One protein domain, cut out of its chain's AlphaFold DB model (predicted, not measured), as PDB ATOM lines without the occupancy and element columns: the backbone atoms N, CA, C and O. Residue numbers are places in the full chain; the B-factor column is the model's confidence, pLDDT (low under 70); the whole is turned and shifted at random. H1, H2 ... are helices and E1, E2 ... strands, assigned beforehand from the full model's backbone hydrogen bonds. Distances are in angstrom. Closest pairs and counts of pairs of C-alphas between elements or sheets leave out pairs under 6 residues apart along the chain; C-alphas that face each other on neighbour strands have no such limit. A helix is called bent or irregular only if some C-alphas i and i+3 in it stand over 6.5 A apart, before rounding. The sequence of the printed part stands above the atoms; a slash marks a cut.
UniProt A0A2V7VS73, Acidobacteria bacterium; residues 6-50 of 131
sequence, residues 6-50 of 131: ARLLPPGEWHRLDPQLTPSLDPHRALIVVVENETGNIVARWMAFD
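Overview. This is residues 6 to 50 of the 131 residues of a protein of Acidobacteria bacterium (UniProt A0A2V7VS73). A long hairpin of strands E2 and E3 makes the length, with short E1 beside E2; helix H1 and a loop, residues 17 to 29, lead from E1 to E2. The printed part has 45 residues, with E1, H1, E2, E3 in order; the class is mixed, the sheet E1 - E2 - E3 antiparallel. It is compact, with radius of gyration of the C-alphas 10.1 A, spanning 30 by 18 by 15 A.

Arrangement. E2, residues 30 to 37, and E3, residues 42 to 49, form a hairpin, N 33 and O 46 within hydrogen-bond range at 2.8 A. Beside E2, E1, residues 6 to 8, has O 7 within range of N 34, 2.8 A. H1, residues 11 to 16, only grazes the sheet. It is irregular, C-alphas 12 and 15 being 7.3 A apart; 0 of 2 O i to N i+4 and 2 of 3 O i to N i+3 pairs are within range.

Along the chain. E2 measures 22.5 A, E3 19.4 A; C-alpha 6 is at (152.827, 173.135, 192.046), C-alpha 49 at (170.059, 177.281, 187.755).

Size, cuts and confidence. The link H1 to E2 is long; residues 21 to 24 have pLDDT under 70.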
ATOM      1  N   ALA A   6     151.394 173.000 192.282       97.25
ATOM      2  CA  ALA A   6     152.827 173.135 192.046       97.25
ATOM      3  C   ALA A   6     153.291 172.137 190.975       97.25
ATOM      4  O   ALA A   6     152.922 170.960 191.015       97.25
ATOM      5  N   ARG A   7     154.103 172.588 190.017       97.19
ATOM      6  CA  ARG A   7     154.752 171.705 189.036       97.19
ATOM      7  C   ARG A   7     156.015 172.323 188.463       97.19
ATOM      8  O   ARG A   7     156.209 173.534 188.531       97.19
ATOM      9  N   LEU A   8     156.818 171.490 187.814       97.00
ATOM     10  CA  LEU A   8     157.849 171.972 186.907       97.00
ATOM     11  C   LEU A   8     157.201 172.559 185.644       97.00
ATOM     12  O   LEU A   8     156.304 171.953 185.047       97.00
ATOM     13  N   LEU A   9     157.648 173.751 185.257       96.44
ATOM     14  CA  LEU A   9     157.297 174.403 184.006       96.44
ATOM     15  C   LEU A   9     158.287 173.936 182.928       96.44
ATOM     16  O   LEU A   9     159.468 174.294 182.995       96.44
ATOM     17  N   PRO A  10     157.848 173.124 181.951       95.56
ATOM     18  CA  PRO A  10     158.733 172.623 180.914       95.56
ATOM     19  C   PRO A  10     159.209 173.773 180.009       95.56
ATOM     20  O   PRO A  10     158.479 174.756 179.841       95.56
ATOM     21  N   PRO A  11     160.385 173.646 179.367       93.31
ATOM     22  CA  PRO A  11     160.958 174.691 178.516       93.31
ATOM     23  C   PRO A  11     160.024 175.273 177.452       93.31
ATOM     24  O   PRO A  11     159.994 176.485 177.251       93.31
ATOM     25  N   GLY A  12     159.199 174.436 176.812       93.94
ATOM     26  CA  GLY A  12     158.237 174.887 175.798       93.94
ATOM     27  C   GLY A  12     157.193 175.884 176.321       93.94
ATOM     28  O   GLY A  12     156.585 176.618 175.546       93.94
ATOM     29  N   GLU A  13     157.010 175.962 177.639       95.25
ATOM     30  CA  GLU A  13     156.068 176.863 178.294       95.25
ATOM     31  C   GLU A  13     156.725 178.120 178.889       95.25
ATOM     32  O   GLU A  13     156.035 178.959 179.466       95.25
ATOM     33  N   TRP A  14     158.041 178.308 178.749       92.81
ATOM     34  CA  TRP A  14     158.741 179.449 179.357       92.81
ATOM     35  C   TRP A  14     158.364 180.808 178.758       92.81
ATOM     36  O   TRP A  14     158.574 181.837 179.393       92.81
ATOM     37  N   HIS A  15     157.718 180.830 177.590       91.38
ATOM     38  CA  HIS A  15     157.098 182.033 177.026       91.38
ATOM     39  C   HIS A  15     155.988 182.628 177.919       91.38
ATOM     40  O   HIS A  15     155.588 183.770 177.719       91.38
ATOM     41  N   ARG A  16     155.488 181.863 178.901       93.25
ATOM     42  CA  ARG A  16     154.505 182.302 179.908       93.25
ATOM     43  C   ARG A  16     155.143 183.064 181.077       93.25
ATOM     44  O   ARG A  16     154.429 183.550 181.951       93.25
ATOM     45  N   LEU A  17     156.473 183.108 181.138       89.81
ATOM     46  CA  LEU A  17     157.230 183.867 182.128       89.81
ATOM     47  C   LEU A  17     157.421 185.316 181.672       89.81
ATOM     48  O   LEU A  17     157.111 185.683 180.544       89.81
ATOM     49  N   ASP A  18     157.977 186.133 182.565       82.38
ATOM     50  CA  ASP A  18     158.443 187.477 182.225       82.38
ATOM     51  C   ASP A  18     159.454 187.422 181.056       82.38
ATOM     52  O   ASP A  18     160.496 186.768 181.207       82.38
ATOM     53  N   PRO A  19     159.193 188.121 179.932       76.75
ATOM     54  CA  PRO A  19     160.076 188.163 178.767       76.75
ATOM     55  C   PRO A  19     161.505 188.621 179.062       76.75
ATOM     56  O   PRO A  19     162.402 188.334 178.277       76.75
ATOM     57  N   GLN A  20     161.743 189.330 180.168       70.50
ATOM     58  CA  GLN A  20     163.089 189.749 180.562       70.50
ATOM     59  C   GLN A  20     163.938 188.597 181.108       70.50
ATOM     60  O   GLN A  20     165.161 188.695 181.134       70.50
ATOM     61  N   LEU A  21     163.310 187.508 181.557       67.62
ATOM     62  CA  LEU A  21     164.018 186.361 182.125       67.62
ATOM     63  C   LEU A  21     164.294 185.281 181.090       67.62
ATOM     64  O   LEU A  21     165.355 184.671 181.131       67.62
ATOM     65  N   THR A  22     163.376 185.073 180.151       67.69
ATOM     66  CA  THR A  22     163.417 183.975 179.176       67.69
ATOM     67  C   THR A  22     164.690 183.908 178.315       67.69
ATOM     68  O   THR A  22     165.177 182.796 178.120       67.69
ATOM     69  N   PRO A  23     165.282 185.025 177.833       60.34
ATOM     70  CA  PRO A  23     166.476 184.986 176.979       60.34
ATOM     71  C   PRO A  23     167.717 184.378 177.647       60.34
ATOM     72  O   PRO A  23     168.611 183.894 176.960       60.34
ATOM     73  N   SER A  24     167.776 184.395 178.980       66.12
ATOM     74  CA  SER A  24     168.954 183.978 179.751       66.12
ATOM     75  C   SER A  24     168.869 182.538 180.260       66.12
ATOM     76  O   SER A  24     169.811 182.055 180.893       66.12
ATOM     77  N   LEU A  25     167.742 181.860 180.024       76.25
ATOM     78  CA  LEU A  25     167.483 180.533 180.563       76.25
ATOM     79  C   LEU A  25     167.960 179.442 179.605       76.25
ATOM     80  O   LEU A  25     167.613 179.426 178.427       76.25
ATOM     81  N   ASP A  26     168.713 178.493 180.148       79.81
ATOM     82  CA  ASP A  26     169.108 177.274 179.452       79.81
ATOM     83  C   ASP A  26     168.215 176.109 179.920       79.81
ATOM     84  O   ASP A  26     168.221 175.788 181.114       79.81
ATOM     85  N   PRO A  27     167.448 175.455 179.024       85.06
ATOM     86  CA  PRO A  27     166.580 174.324 179.369       85.06
ATOM     87  C   PRO A  27     167.308 173.127 179.980       85.06
ATOM     88  O   PRO A  27     166.675 172.326 180.664       85.06
ATOM     89  N   HIS A  28     168.617 172.999 179.771       83.88
ATOM     90  CA  HIS A  28     169.423 171.925 180.344       83.88
ATOM     91  C   HIS A  28     169.942 172.245 181.743       83.88
ATOM     92  O   HIS A  28     170.382 171.344 182.454       83.88
ATOM     93  N   ARG A  29     169.905 173.519 182.142       80.12
ATOM     94  CA  ARG A  29     170.535 173.998 183.378       80.12
ATOM     95  C   ARG A  29     169.578 174.739 184.291       80.12
ATOM     96  O   ARG A  29     169.979 175.091 185.391       80.12
ATOM     97  N   ALA A  30     168.337 174.969 183.872       87.81
ATOM     98  CA  ALA A  30     167.328 175.626 184.683       87.81
ATOM     99  C   ALA A  30     166.159 174.697 185.020       87.81
ATOM    100  O   ALA A  30     165.640 173.969 184.176       87.81
ATOM    101  N   LEU A  31     165.689 174.799 186.258       91.25
ATOM    102  CA  LEU A  31     164.443 174.206 186.720       91.25
ATOM    103  C   LEU A  31     163.536 175.329 187.186       91.25
ATOM    104  O   LEU A  31     163.953 176.188 187.958       91.25
ATOM    105  N   ILE A  32     162.289 175.318 186.737       92.69
ATOM    106  CA  ILE A  32     161.318 176.344 187.105       92.69
ATOM    107  C   ILE A  32     160.138 175.633 187.730       92.69
ATOM    108  O   ILE A  32     159.413 174.912 187.054       92.69
ATOM    109  N   VAL A  33     159.956 175.826 189.027       95.94
ATOM    110  CA  VAL A  33     158.737 175.436 189.719       95.94
ATOM    111  C   VAL A  33     157.758 176.587 189.578       95.94
ATOM    112  O   VAL A  33     158.091 177.729 189.881       95.94
ATOM    113  N   VAL A  34     156.547 176.297 189.131       96.88
ATOM    114  CA  VAL A  34     155.436 177.247 189.134       96.88
ATOM    115  C   VAL A  34     154.349 176.764 190.068       96.88
ATOM    116  O   VAL A  34     154.170 175.561 190.263       96.88
ATOM    117  N   VAL A  35     153.611 177.717 190.616       97.69
ATOM    118  CA  VAL A  35     152.311 177.484 191.230       97.69
ATOM    119  C   VAL A  35     151.270 178.050 190.283       97.69
ATOM    120  O   VAL A  35     151.322 179.233 189.947       97.69
ATOM    121  N   GLU A  36     150.343 177.209 189.844       97.69
ATOM    122  CA  GLU A  36     149.219 177.596 188.998       97.69
ATOM    123  C   GLU A  36     147.924 177.610 189.815       97.69
ATOM    124  O   GLU A  36     147.728 176.764 190.690       97.69
ATOM    125  N   ASN A  37     147.044 178.575 189.547       96.44
ATOM    126  CA  ASN A  37     145.673 178.556 190.062       96.44
ATOM    127  C   ASN A  37     144.777 177.621 189.214       96.44
ATOM    128  O   ASN A  37     145.217 177.038 188.223       96.44
ATOM    129  N   GLU A  38     143.495 177.519 189.564       95.69
ATOM    130  CA  GLU A  38     142.515 176.670 188.860       95.69
ATOM    131  C   GLU A  38     142.307 177.048 187.381       95.69
ATOM    132  O   GLU A  38     141.930 176.202 186.575       95.69
ATOM    133  N   THR A  39     142.595 178.297 187.002       94.75
ATOM    134  CA  THR A  39     142.503 178.773 185.613       94.75
ATOM    135  C   THR A  39     143.811 178.593 184.836       94.75
ATOM    136  O   THR A  39     143.918 179.071 183.711       94.75
ATOM    137  N   GLY A  40     144.826 177.957 185.430       93.75
ATOM    138  CA  GLY A  40     146.138 177.761 184.815       93.75
ATOM    139  C   GLY A  40     147.020 179.013 184.791       93.75
ATOM    140  O   GLY A  40     148.022 179.029 184.088       93.75
ATOM    141  N   ASN A  41     146.700 180.071 185.537       94.81
ATOM    142  CA  ASN A  41     147.574 181.240 185.647       94.81
ATOM    143  C   ASN A  41     148.718 180.947 186.614       94.81
ATOM    144  O   ASN A  41     148.478 180.483 187.729       94.81
ATOM    145  N   ILE A  42     149.950 181.276 186.215       96.12
ATOM    146  CA  ILE A  42     151.121 181.209 187.094       96.12
ATOM    147  C   ILE A  42     150.988 182.319 188.142       96.12
ATOM    148  O   ILE A  42     151.103 183.499 187.821       96.12
ATOM    149  N   VAL A  43     150.731 181.938 189.392       95.62
ATOM    150  CA  VAL A  43     150.595 182.863 190.531       95.62
ATOM    151  C   VAL A  43     151.881 182.985 191.345       95.62
ATOM    152  O   VAL A  43     152.076 183.975 192.043       95.62
ATOM    153  N   ALA A  44     152.774 182.003 191.243       94.31
ATOM    154  CA  ALA A  44     154.121 182.076 191.791       94.31
ATOM    155  C   ALA A  44     155.084 181.258 190.936       94.31
ATOM    156  O   ALA A  44     154.685 180.322 190.240       94.31
ATOM    157  N   ARG A  45     156.368 181.590 191.019       93.75
ATOM    158  CA  ARG A  45     157.439 180.804 190.418       93.75
ATOM    159  C   ARG A  45     158.673 180.823 191.297       93.75
ATOM    160  O   ARG A  45     158.919 181.798 192.003       93.75
ATOM    161  N   TRP A  46     159.476 179.785 191.171       92.06
ATOM    162  CA  TRP A  46     160.809 179.718 191.728       92.06
ATOM    163  C   TRP A  46     161.713 179.007 190.735       92.06
ATOM    164  O   TRP A  46     161.317 178.012 190.134       92.06
ATOM    165  N   MET A  47     162.898 179.559 190.513       87.62
ATOM    166  CA  MET A  47     163.820 179.068 189.503       87.62
ATOM    167  C   MET A  47     165.128 178.673 190.173       87.62
ATOM    168  O   MET A  47     165.613 179.391 191.047       87.62
ATOM    169  N   ALA A  48     165.678 177.545 189.751       83.19
ATOM    170  CA  ALA A  48     167.021 177.102 190.082       83.19
ATOM    171  C   ALA A  48     167.836 177.023 188.792       83.19
ATOM    172  O   ALA A  48     167.289 176.659 187.750       83.19
ATOM    173  N   PHE A  49     169.125 177.345 188.874       83.12
ATOM    174  CA  PHE A  49     170.059 177.281 187.755       83.12
ATOM    175  C   PHE A  49     171.333 176.580 188.205       83.12
ATOM    176  O   PHE A  49     171.819 176.834 189.307       83.12
ATOM    177  N   ASP A  50     171.897 175.749 187.344       80.88
ATOM    178  CA  ASP A  50     173.265 175.274 187.488       80.88
ATOM    179  C   ASP A  50     174.205 176.395 187.017       80.88
ATOM    180  O   ASP A  50     174.453 176.577 185.826       80.88
TER     181      ASP A  50